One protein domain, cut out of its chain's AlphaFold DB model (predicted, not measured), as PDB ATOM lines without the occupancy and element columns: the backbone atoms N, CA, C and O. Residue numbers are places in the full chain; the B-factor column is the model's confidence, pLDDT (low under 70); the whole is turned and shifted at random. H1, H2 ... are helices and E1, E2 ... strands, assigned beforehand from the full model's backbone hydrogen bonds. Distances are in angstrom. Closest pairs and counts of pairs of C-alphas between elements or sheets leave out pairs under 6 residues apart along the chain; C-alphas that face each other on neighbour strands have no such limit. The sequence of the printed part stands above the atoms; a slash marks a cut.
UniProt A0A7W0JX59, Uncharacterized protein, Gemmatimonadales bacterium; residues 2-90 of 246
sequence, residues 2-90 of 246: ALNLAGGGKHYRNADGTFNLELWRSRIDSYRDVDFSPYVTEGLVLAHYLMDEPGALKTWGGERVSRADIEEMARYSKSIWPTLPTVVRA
ATOM      1  N   ALA A   2     200.288 152.400 212.123       92.69
ATOM      2  CA  ALA A   2     199.029 152.664 212.835       92.69
ATOM      3  C   ALA A   2     198.919 154.163 213.175       92.69
ATOM      4  O   ALA A   2     199.858 154.735 213.728       92.69
ATOM      5  N   LEU A   3     197.808 154.808 212.812       95.62
ATOM      6  CA  LEU A   3     197.635 156.262 212.911       95.62
ATOM      7  C   LEU A   3     196.916 156.655 214.199       95.62
ATOM      8  O   LEU A   3     195.760 156.290 214.376       95.62
ATOM      9  N   ASN A   4     197.548 157.450 215.063       95.81
ATOM     10  CA  ASN A   4     196.866 158.062 216.205       95.81
ATOM     11  C   ASN A   4     196.282 159.425 215.805       95.81
ATOM     12  O   ASN A   4     196.956 160.448 215.917       95.81
ATOM     13  N   LEU A   5     195.032 159.429 215.339       97.12
ATOM     14  CA  LEU A   5     194.349 160.648 214.890       97.12
ATOM     15  C   LEU A   5     193.904 161.534 216.065       97.12
ATOM     16  O   LEU A   5     193.883 162.758 215.955       97.12
ATOM     17  N   ALA A   6     193.599 160.939 217.222       96.81
ATOM     18  CA  ALA A   6     193.205 161.694 218.412       96.81
ATOM     19  C   ALA A   6     194.380 162.453 219.063       96.81
ATOM     20  O   ALA A   6     194.183 163.472 219.736       96.81
ATOM     21  N   GLY A   7     195.607 161.973 218.841       94.12
ATOM     22  CA  GLY A   7     196.831 162.475 219.450       94.12
ATOM     23  C   GLY A   7     197.029 161.971 220.885       94.12
ATOM     24  O   GLY A   7     196.574 160.894 221.277       94.12
ATOM     25  N   GLY A   8     197.759 162.744 221.693       91.19
ATOM     26  CA  GLY A   8     198.021 162.396 223.093       91.19
ATOM     27  C   GLY A   8     196.791 162.556 223.995       91.19
ATOM     28  O   GLY A   8     195.992 163.471 223.799       91.19
ATOM     29  N   GLY A   9     196.699 161.725 225.043       92.06
ATOM     30  CA  GLY A   9     195.569 161.681 225.989       92.06
ATOM     31  C   GLY A   9     195.146 163.026 226.582       92.06
ATOM     32  O   GLY A   9     193.968 163.236 226.843       92.06
ATOM     33  N   LYS A  10     196.070 163.988 226.709       94.50
ATOM     34  CA  LYS A  10     195.777 165.358 227.172       94.50
ATOM     35  C   LYS A  10     194.682 166.085 226.376       94.50
ATOM     36  O   LYS A  10     194.152 167.074 226.861       94.50
ATOM     37  N   HIS A  11     194.378 165.641 225.156       96.38
ATOM     38  CA  HIS A  11     193.373 166.261 224.290       96.38
ATOM     39  C   HIS A  11     191.962 165.682 224.448       96.38
ATOM     40  O   HIS A  11     191.023 166.244 223.894       96.38
ATOM     41  N   TYR A  12     191.814 164.567 225.162       97.50
ATOM     42  CA  TYR A  12     190.540 163.861 225.321       97.50
ATOM     43  C   TYR A  12     190.379 163.275 226.726       97.50
ATOM     44  O   TYR A  12     189.840 162.185 226.931       97.50
ATOM     45  N   ARG A  13     190.863 164.033 227.711       97.88
ATOM     46  CA  ARG A  13     190.628 163.798 229.133       97.88
ATOM     47  C   ARG A  13     189.780 164.917 229.716       97.88
ATOM     48  O   ARG A  13     189.878 166.065 229.285       97.88
ATOM     49  N   ASN A  14     188.988 164.568 230.717       97.94
ATOM     50  CA  ASN A  14     188.328 165.517 231.598       97.94
ATOM     51  C   ASN A  14     189.355 166.298 232.434       97.94
ATOM     52  O   ASN A  14     190.543 165.966 232.475       97.94
ATOM     53  N   ALA A  15     188.885 167.325 233.144       96.94
ATOM     54  CA  ALA A  15     189.724 168.120 234.043       96.94
ATOM     55  C   ALA A  15     190.338 167.292 235.192       96.94
ATOM     56  O   ALA A  15     191.417 167.627 235.673       96.94
ATOM     57  N   ASP A  16     189.681 166.204 235.602       96.06
ATOM     58  CA  ASP A  16     190.181 165.246 236.600       96.06
ATOM     59  C   ASP A  16     191.149 164.192 236.018       96.06
ATOM     60  O   ASP A  16     191.671 163.348 236.743       96.06
ATOM     61  N   GLY A  17     191.423 164.244 234.710       96.88
ATOM     62  CA  GLY A  17     192.319 163.323 234.015       96.88
ATOM     63  C   GLY A  17     191.672 162.021 233.535       96.88
ATOM     64  O   GLY A  17     192.353 161.247 232.856       96.88
ATOM     65  N   THR A  18     190.393 161.779 233.828       97.94
ATOM     66  CA  THR A  18     189.647 160.617 233.316       97.94
ATOM     67  C   THR A  18     189.364 160.750 231.819       97.94
ATOM     68  O   THR A  18     189.445 161.837 231.244       97.94
ATOM     69  N   PHE A  19     189.073 159.637 231.146       98.44
ATOM     70  CA  PHE A  19     188.776 159.625 229.712       98.44
ATOM     71  C   PHE A  19     187.457 160.336 229.377       98.44
ATOM     72  O   PHE A  19     186.471 160.217 230.099       98.44
ATOM     73  N   ASN A  20     187.429 161.037 228.241       98.50
ATOM     74  CA  ASN A  20     186.223 161.653 227.703       98.50
ATOM     75  C   ASN A  20     186.025 161.271 226.225       98.50
ATOM     76  O   ASN A  20     186.763 161.715 225.340       98.50
ATOM     77  N   LEU A  21     184.984 160.476 225.964       98.62
ATOM     78  CA  LEU A  21     184.640 159.994 224.627       98.62
ATOM     79  C   LEU A  21     184.218 161.117 223.669       98.62
ATOM     80  O   LEU A  21     184.547 161.065 222.487       98.62
ATOM     81  N   GLU A  22     183.507 162.138 224.148       98.69
ATOM     82  CA  GLU A  22     183.060 163.257 223.309       98.69
ATOM     83  C   GLU A  22     184.240 164.108 222.839       98.69
ATOM     84  O   GLU A  22     184.335 164.439 221.656       98.69
ATOM     85  N   LEU A  23     185.188 164.392 223.736       98.62
ATOM     86  CA  LEU A  23     186.429 165.067 223.369       98.62
ATOM     87  C   LEU A  23     187.235 164.223 222.384       98.62
ATOM     88  O   LEU A  23     187.723 164.764 221.396       98.62
ATOM     89  N   TRP A  24     187.332 162.905 222.597       98.69
ATOM     90  CA  TRP A  24     187.989 162.015 221.638       98.69
ATOM     91  C   TRP A  24     187.327 162.095 220.257       98.69
ATOM     92  O   TRP A  24     188.023 162.340 219.271       98.69
ATOM     93  N   ARG A  25     185.991 161.998 220.176       98.69
ATOM     94  CA  ARG A  25     185.239 162.138 218.914       98.69
ATOM     95  C   ARG A  25     185.511 163.477 218.232       98.69
ATOM     96  O   ARG A  25     185.786 163.489 217.039       98.69
ATOM     97  N   SER A  26     185.543 164.575 218.987       98.44
ATOM     98  CA  SER A  26     185.872 165.902 218.450       98.44
ATOM     99  C   SER A  26     187.269 165.955 217.810       98.44
ATOM    100  O   SER A  26     187.465 166.626 216.793       98.44
ATOM    101  N   ARG A  27     188.249 165.215 218.352       98.38
ATOM    102  CA  ARG A  27     189.568 165.073 217.711       98.38
ATOM    103  C   ARG A  27     189.472 164.308 216.394       98.38
ATOM    104  O   ARG A  27     190.065 164.740 215.410       98.38
ATOM    105  N   ILE A  28     188.717 163.212 216.369       98.44
ATOM    106  CA  ILE A  28     188.514 162.394 215.164       98.44
ATOM    107  C   ILE A  28     187.790 163.182 214.067       98.44
ATOM    108  O   ILE A  28     188.187 163.120 212.905       98.44
ATOM    109  N   ASP A  29     186.798 163.990 214.439       98.50
ATOM    110  CA  ASP A  29     186.024 164.827 213.520       98.50
ATOM    111  C   ASP A  29     186.876 165.806 212.713       98.50
ATOM    112  O   ASP A  29     186.524 166.138 211.583       98.50
ATOM    113  N   SER A  30     188.035 166.210 213.239       97.81
ATOM    114  CA  SER A  30     188.973 167.084 212.525       97.81
ATOM    115  C   SER A  30     189.544 166.449 211.247       97.81
ATOM    116  O   SER A  30     190.112 167.156 210.419       97.81
ATOM    117  N   TYR A  31     189.403 165.130 211.083       97.88
ATOM    118  CA  TYR A  31     189.888 164.367 209.932       97.88
ATOM    119  C   TYR A  31     188.758 163.749 209.106       97.88
ATOM    120  O   TYR A  31     189.049 163.021 208.162       97.88
ATOM    121  N   ARG A  32     187.486 164.000 209.450       97.19
ATOM    122  CA  ARG A  32     186.314 163.283 208.917       97.19
ATOM    123  C   ARG A  32     186.264 163.202 207.387       97.19
ATOM    124  O   ARG A  32     185.828 162.186 206.858       97.19
ATOM    125  N   ASP A  33     186.743 164.237 206.704       97.44
ATOM    126  CA  ASP A  33     186.710 164.340 205.240       97.44
ATOM    127  C   ASP A  33     187.933 163.708 204.542       97.44
ATOM    128  O   ASP A  33     188.046 163.751 203.317       97.44
ATOM    129  N   VAL A  34     188.872 163.125 205.294       97.88
ATOM    130  CA  VAL A  34     190.017 162.400 204.731       97.88
ATOM    131  C   VAL A  34     189.569 161.012 204.284       97.88
ATOM    132  O   VAL A  34     189.101 160.216 205.096       97.88
ATOM    133  N   ASP A  35     189.779 160.685 203.009       96.88
ATOM    134  CA  ASP A  35     189.617 159.316 202.519       96.88
ATOM    135  C   ASP A  35     190.890 158.498 202.779       96.88
ATOM    136  O   ASP A  35     191.915 158.672 202.116       96.88
ATOM    137  N   PHE A  36     190.827 157.597 203.762       96.94
ATOM    138  CA  PHE A  36     191.931 156.689 204.078       96.94
ATOM    139  C   PHE A  36     191.976 155.438 203.192       96.94
ATOM    140  O   PHE A  36     192.983 154.726 203.216       96.94
ATOM    141  N   SER A  37     190.926 155.160 202.414       95.12
ATOM    142  CA  SER A  37     190.776 153.897 201.683       95.12
ATOM    143  C   SER A  37     191.959 153.589 200.757       95.12
ATOM    144  O   SER A  37     192.473 152.472 200.846       95.12
ATOM    145  N   PRO A  38     192.480 154.539 199.949       95.81
ATOM    146  CA  PRO A  38     193.624 154.268 199.076       95.81
ATOM    147  C   PRO A  38     194.870 153.830 199.857       95.81
ATOM    148  O   PRO A  38     195.534 152.863 199.493       95.81
ATOM    149  N   TYR A  39     195.144 154.476 200.993       95.31
ATOM    150  CA  TYR A  39     196.319 154.181 201.816       95.31
ATOM    151  C   TYR A  39     196.202 152.853 202.565       95.31
ATOM    152  O   TYR A  39     197.222 152.232 202.870       95.31
ATOM    153  N   VAL A  40     194.976 152.421 202.876       93.50
ATOM    154  CA  VAL A  40     194.716 151.084 203.423       93.50
ATOM    155  C   VAL A  40     194.926 150.028 202.341       93.50
ATOM    156  O   VAL A  40     195.625 149.046 202.583       93.50
ATOM    157  N   THR A  41     194.391 150.238 201.133       90.75
ATOM    158  CA  THR A  41     194.561 149.312 199.999       90.75
ATOM    159  C   THR A  41     196.028 149.134 199.606       90.75
ATOM    160  O   THR A  41     196.451 148.020 199.316       90.75
ATOM    161  N   GLU A  42     196.821 150.204 199.642       90.44
ATOM    162  CA  GLU A  42     198.263 150.156 199.369       90.44
ATOM    163  C   GLU A  42     199.093 149.585 200.537       90.44
ATOM    164  O   GLU A  42     200.299 149.384 200.403       90.44
ATOM    165  N   GLY A  43     198.479 149.334 201.700       88.31
ATOM    166  CA  GLY A  43     199.166 148.844 202.899       88.31
ATOM    167  C   GLY A  43     200.023 149.896 203.619       88.31
ATOM    168  O   GLY A  43     200.753 149.565 204.558       88.31
ATOM    169  N   LEU A  44     199.936 151.170 203.226       92.44
ATOM    170  CA  LEU A  44     200.638 152.280 203.880       92.44
ATOM    171  C   LEU A  44     200.073 152.538 205.283       92.44
ATOM    172  O   LEU A  44     200.815 152.673 206.269       92.44
ATOM    173  N   VAL A  45     198.744 152.560 205.387       94.69
ATOM    174  CA  VAL A  45     198.006 152.704 206.643       94.69
ATOM    175  C   VAL A  45     197.456 151.346 207.050       94.69
ATOM    176  O   VAL A  45     196.698 150.716 206.327       94.69
ATOM    177  N   LEU A  46     197.853 150.907 208.239       94.06
ATOM    178  CA  LEU A  46     197.488 149.612 208.796       94.06
ATOM    179  C   LEU A  46     196.148 149.674 209.525       94.06
ATOM    180  O   LEU A  46     195.322 148.782 209.388       94.06
ATOM    181  N   ALA A  47     195.978 150.708 210.352       96.94
ATOM    182  CA  ALA A  47     194.830 150.869 211.229       96.94
ATOM    183  C   ALA A  47     194.761 152.295 211.797       96.94
ATOM    184  O   ALA A  47     195.781 152.983 211.919       96.94
ATOM    185  N   HIS A  48     193.570 152.699 212.227       98.19
ATOM    186  CA  HIS A  48     193.354 153.775 213.180       98.19
ATOM    187  C   HIS A  48     193.683 153.276 214.589       98.19
ATOM    188  O   HIS A  48     193.009 152.406 215.144       98.19
ATOM    189  N   TYR A  49     194.731 153.848 215.170       97.88
ATOM    190  CA  TYR A  49     195.106 153.641 216.552       97.88
ATOM    191  C   TYR A  49     194.216 154.466 217.486       97.88
ATOM    192  O   TYR A  49     194.397 155.674 217.625       97.88
ATOM    193  N   LEU A  50     193.247 153.796 218.112       98.50
ATOM    194  CA  LEU A  50     192.192 154.426 218.901       98.50
ATOM    195  C   LEU A  50     192.706 154.993 220.227       98.50
ATOM    196  O   LEU A  50     192.335 156.105 220.607       98.50
ATOM    197  N   MET A  51     193.514 154.207 220.951       97.25
ATOM    198  CA  MET A  51     193.937 154.534 222.314       97.25
ATOM    199  C   MET A  51     195.152 153.743 222.796       97.25
ATOM    200  O   MET A  51     195.274 152.538 222.569       97.25
ATOM    201  N   ASP A  52     195.974 154.447 223.568       95.75
ATOM    202  CA  ASP A  52     197.155 153.958 224.267       95.75
ATOM    203  C   ASP A  52     196.825 153.509 225.699       95.75
ATOM    204  O   ASP A  52     196.340 154.308 226.493       95.75
ATOM    205  N   GLU A  53     197.069 152.235 226.027       94.31
ATOM    206  CA  GLU A  53     196.943 151.676 227.389       94.31
ATOM    207  C   GLU A  53     195.639 152.031 228.136       94.31
ATOM    208  O   GLU A  53     195.683 152.603 229.229       94.31
ATOM    209  N   PRO A  54     194.447 151.655 227.638       96.50
ATOM    210  CA  PRO A  54     193.177 151.933 228.329       96.50
ATOM    211  C   PRO A  54     193.107 151.368 229.763       96.50
ATOM    212  O   PRO A  54     192.338 151.844 230.597       96.50
ATOM    213  N   GLY A  55     193.916 150.348 230.074       94.75
ATOM    214  CA  GLY A  55     193.991 149.728 231.397       94.75
ATOM    215  C   GLY A  55     194.897 150.438 232.414       94.75
ATOM    216  O   GLY A  55     194.872 150.058 233.590       94.75
ATOM    217  N   ALA A  56     195.697 151.427 232.001       92.75
ATOM    218  CA  ALA A  56     196.674 152.084 232.866       92.75
ATOM    219  C   ALA A  56     196.028 153.175 233.739       92.75
ATOM    220  O   ALA A  56     195.799 154.295 233.296       92.75
ATOM    221  N   LEU A  57     195.789 152.869 235.020       93.31
ATOM    222  CA  LEU A  57     195.130 153.782 235.974       93.31
ATOM    223  C   LEU A  57     195.825 155.148 236.082       93.31
ATOM    224  O   LEU A  57     195.167 156.183 236.097       93.31
ATOM    225  N   LYS A  58     197.166 155.161 236.122       91.12
ATOM    226  CA  LYS A  58     197.954 156.406 236.191       91.12
ATOM    227  C   LYS A  58     197.751 157.289 234.958       91.12
ATOM    228  O   LYS A  58     197.853 158.507 235.053       91.12
ATOM    229  N   THR A  59     197.463 156.677 233.814       91.69
ATOM    230  CA  THR A  59     197.242 157.369 232.546       91.69
ATOM    231  C   THR A  59     195.861 158.021 232.508       91.69
ATOM    232  O   THR A  59     195.720 159.080 231.909       91.69
ATOM    233  N   TRP A  60     194.858 157.453 233.177       95.88
ATOM    234  CA  TRP A  60     193.447 157.807 232.982       95.88
ATOM    235  C   TRP A  60     192.749 158.265 234.273       95.88
ATOM    236  O   TRP A  60     191.632 157.855 234.571       95.88
ATOM    237  N   GLY A  61     193.412 159.123 235.055       94.44
ATOM    238  CA  GLY A  61     192.785 159.786 236.210       94.44
ATOM    239  C   GLY A  61     192.455 158.852 237.377       94.44
ATOM    240  O   GLY A  61     191.600 159.169 238.194       94.44
ATOM    241  N   GLY A  62     193.117 157.694 237.468       95.44
ATOM    242  CA  GLY A  62     192.827 156.680 238.484       95.44
ATOM    243  C   GLY A  62     191.710 155.710 238.097       95.44
ATOM    244  O   GLY A  62     191.424 154.796 238.868       95.44
ATOM    245  N   GLU A  63     191.134 155.845 236.904       95.31
ATOM    246  CA  GLU A  63     190.108 154.949 236.374       95.31
ATOM    247  C   GLU A  63     190.607 154.246 235.111       95.31
ATOM    248  O   GLU A  63     191.542 154.695 234.459       95.31
ATOM    249  N   ARG A  64     190.033 153.091 234.769       96.25
ATOM    250  CA  ARG A  64     190.324 152.438 233.484       96.25
ATOM    251  C   ARG A  64     189.313 152.920 232.466       96.25
ATOM    252  O   ARG A  64     188.129 152.991 232.786       96.25
ATOM    253  N   VAL A  65     189.750 153.131 231.230       97.75
ATOM    254  CA  VAL A  65     188.800 153.298 230.128       97.75
ATOM    255  C   VAL A  65     188.033 151.995 229.959       97.75
ATOM    256  O   VAL A  65     188.621 150.905 229.964       97.75
ATOM    257  N   SER A  66     186.708 152.091 229.876       97.44
ATOM    258  CA  SER A  66     185.876 150.900 229.808       97.44
ATOM    259  C   SER A  66     186.045 150.200 228.456       97.44
ATOM    260  O   SER A  66     186.324 150.814 227.427       97.44
ATOM    261  N   ARG A  67     185.855 148.880 228.434       97.94
ATOM    262  CA  ARG A  67     185.881 148.108 227.180       97.94
ATOM    263  C   ARG A  67     184.725 148.485 226.252       97.94
ATOM    264  O   ARG A  67     184.892 148.450 225.039       97.94
ATOM    265  N   ALA A  68     183.589 148.888 226.825       98.00
ATOM    266  CA  ALA A  68     182.457 149.415 226.073       98.00
ATOM    267  C   ALA A  68     182.814 150.731 225.367       98.00
ATOM    268  O   ALA A  68     182.469 150.893 224.203       98.00
ATOM    269  N   ASP A  69     183.568 151.620 226.022       98.50
ATOM    270  CA  ASP A  69     184.058 152.843 225.379       98.50
ATOM    271  C   ASP A  69     185.012 152.529 224.225       98.50
ATOM    272  O   ASP A  69     184.916 153.155 223.179       98.50
ATOM    273  N   ILE A  70     185.891 151.531 224.366       98.56
ATOM    274  CA  ILE A  70     186.791 151.109 223.278       98.56
ATOM    275  C   ILE A  70     185.999 150.611 222.065       98.56
ATOM    276  O   ILE A  70     186.299 151.000 220.936       98.56
ATOM    277  N   GLU A  71     184.987 149.770 222.282       98.62
ATOM    278  CA  GLU A  71     184.106 149.312 221.202       98.62
ATOM    279  C   GLU A  71     183.345 150.485 220.573       98.62
ATOM    280  O   GLU A  71     183.234 150.573 219.353       98.62
ATOM    281  N   GLU A  72     182.886 151.442 221.378       98.75
ATOM    282  CA  GLU A  72     182.197 152.632 220.889       98.75
ATOM    283  C   GLU A  72     183.123 153.568 220.087       98.75
ATOM    284  O   GLU A  72     182.709 154.128 219.069       98.75
ATOM    285  N   MET A  73     184.393 153.703 220.480       98.81
ATOM    286  CA  MET A  73     185.419 154.406 219.704       98.81
ATOM    287  C   MET A  73     185.648 153.725 218.354       98.81
ATOM    288  O   MET A  73     185.702 154.395 217.318       98.81
ATOM    289  N   ALA A  74     185.749 152.393 218.353       98.69
ATOM    290  CA  ALA A  74     185.915 151.612 217.138       98.69
ATOM    291  C   ALA A  74     184.704 151.772 216.206       98.69
ATOM    292  O   ALA A  74     184.863 152.121 215.034       98.69
ATOM    293  N   ARG A  75     183.487 151.634 216.746       98.75
ATOM    294  CA  ARG A  75     182.224 151.822 216.020       98.75
ATOM    295  C   ARG A  75     182.126 153.217 215.412       98.75
ATOM    296  O   ARG A  75     181.753 153.368 214.248       98.75
ATOM    297  N   TYR A  76     182.486 154.245 216.179       98.81
ATOM    298  CA  TYR A  76     182.483 155.622 215.700       98.81
ATOM    299  C   TYR A  76     183.498 155.832 214.571       98.81
ATOM    300  O   TYR A  76     183.134 156.382 213.533       98.81
ATOM    301  N   SER A  77     184.728 155.327 214.713       98.62
ATOM    302  CA  SER A  77     185.734 155.362 213.644       98.62
ATOM    303  C   SER A  77     185.222 154.704 212.359       98.62
ATOM    304  O   SER A  77     185.324 155.295 211.287       98.62
ATOM    305  N   LYS A  78     184.626 153.511 212.459       98.12
ATOM    306  CA  LYS A  78     184.073 152.772 211.313       98.12
ATOM    307  C   LYS A  78     182.896 153.482 210.650       98.12
ATOM    308  O   LYS A  78     182.709 153.345 209.447       98.12
ATOM    309  N   SER A  79     182.126 154.272 211.403       98.31
ATOM    310  CA  SER A  79     181.043 155.085 210.831       98.31
ATOM    311  C   SER A  79     181.540 156.196 209.899       98.31
ATOM    312  O   SER A  79     180.771 156.687 209.077       98.31
ATOM    313  N   ILE A  80     182.814 156.585 210.029       98.38
ATOM    314  CA  ILE A  80     183.478 157.583 209.185       98.38
ATOM    315  C   ILE A  80     184.303 156.886 208.099       98.38
ATOM    316  O   ILE A  80     184.181 157.214 206.922       98.38
ATOM    317  N   TRP A  81     185.107 155.895 208.493       97.88
ATOM    318  CA  TRP A  81     186.010 155.153 207.615       97.88
ATOM    319  C   TRP A  81     185.743 153.644 207.718       97.88
ATOM    320  O   TRP A  81     186.432 152.946 208.466       97.88
ATOM    321  N   PRO A  82     184.763 153.108 206.969       95.81
ATOM    322  CA  PRO A  82     184.386 151.694 207.060       95.81
ATOM    323  C   PRO A  82     185.535 150.729 206.737       95.81
ATOM    324  O   PRO A  82     185.637 149.656 207.326       95.81
ATOM    325  N   THR A  83     186.426 151.128 205.826       93.94
ATOM    326  CA  THR A  83     187.552 150.318 205.339       93.94
ATOM    327  C   THR A  83     188.793 150.399 206.223       93.94
ATOM    328  O   THR A  83     189.687 149.573 206.069       93.94
ATOM    329  N   LEU A  84     188.871 151.358 207.153       96.75
ATOM    330  CA  LEU A  84     190.039 151.552 208.012       96.75
ATOM    331  C   LEU A  84     189.951 150.617 209.230       96.75
ATOM    332  O   LEU A  84     189.011 150.747 210.023       96.75
ATOM    333  N   PRO A  85     190.885 149.664 209.416       97.50
ATOM    334  CA  PRO A  85     190.898 148.825 210.610       97.50
ATOM    335  C   PRO A  85     191.104 149.657 211.873       97.50
ATOM    336  O   PRO A  85     191.729 150.714 211.832       97.50
ATOM    337  N   THR A  86     190.614 149.184 213.007       98.31
ATOM    338  CA  THR A  86     190.755 149.849 214.302       98.31
ATOM    339  C   THR A  86     191.600 149.012 215.252       98.31
ATOM    340  O   THR A  86     191.470 147.789 215.324       98.31
ATOM    341  N   VAL A  87     192.494 149.671 215.988       98.25
ATOM    342  CA  VAL A  87     193.402 149.014 216.934       98.25
ATOM    343  C   VAL A  87     193.480 149.763 218.254       98.25
ATOM    344  O   VAL A  87     193.485 150.993 218.289       98.25
ATOM    345  N   VAL A  88     193.608 149.014 219.348       97.94
ATOM    346  CA  VAL A  88     193.883 149.535 220.691       97.94
ATOM    347  C   VAL A  88     195.131 148.870 221.273       97.94
ATOM    348  O   VAL A  88     195.317 147.661 221.118       97.94
ATOM    349  N   ARG A  89     195.987 149.632 221.971       97.12
ATOM    350  CA  ARG A  89     197.154 149.076 222.677       97.12
ATOM    351  C   ARG A  89     196.731 148.539 224.032       97.12
ATOM    352  O   ARG A  89     196.894 149.181 225.067       97.12
ATOM    353  N   ALA A  90     196.142 147.353 223.981       97.06
ATOM    354  CA  ALA A  90     195.796 146.518 225.115       97.06
ATOM    355  C   ALA A  90     195.990 145.049 224.727       97.06
ATOM    356  O   ALA A  90     195.716 144.656 223.591       97.06
TER     357      ALA A  90
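This is residues 2 to 90 of the 246 residues of an uncharacterized protein of Gemmatimonadales bacterium (UniProt A0A7W0JX59). Look for an elongated body in which H3 packs on two short parallel strands, E1 and E2, with H1 beside H3, small H2 at one long end and loop 53 to 66 at the other. The 89 printed residues run H1, H2, E1, H3, E2: mixed class, under half in named elements. It is compact, radius of gyration of the C-alphas 13.0 A, spanning 40 by 23 by 20 A.

H1, residues 21 to 29, touches H3, residues 67 to 80, the same way at a shallow tilt of 23 degrees; their closest C-alphas, Leu 21 and Asp 69, are 7.2 A apart. H2, residues 37 to 41, is apart from H3. E1, residues 47 to 52, H3 and E2, residues 86 to 89, form a strand-helix-strand unit, parallel neighbour strands joined through a helix, its crossover right-handed. Between E1 and E2, find N 50 and O 87 within hydrogen-bond range, 2.8 A. Every O i to N i+4 pair is within range in H1 and H2, 9 of 10 in H3.

Find C-alpha 21 at (184.640, 159.994, 224.627), where H1 begins its 12.2 A; H3 spans 20.5 A, E1 13.6 A; E2 ends at C-alpha 89 at (197.154, 149.076, 222.677).

The printed part has no cut; link E1 to H3 is long; no printed residue is under 70 in pLDDT.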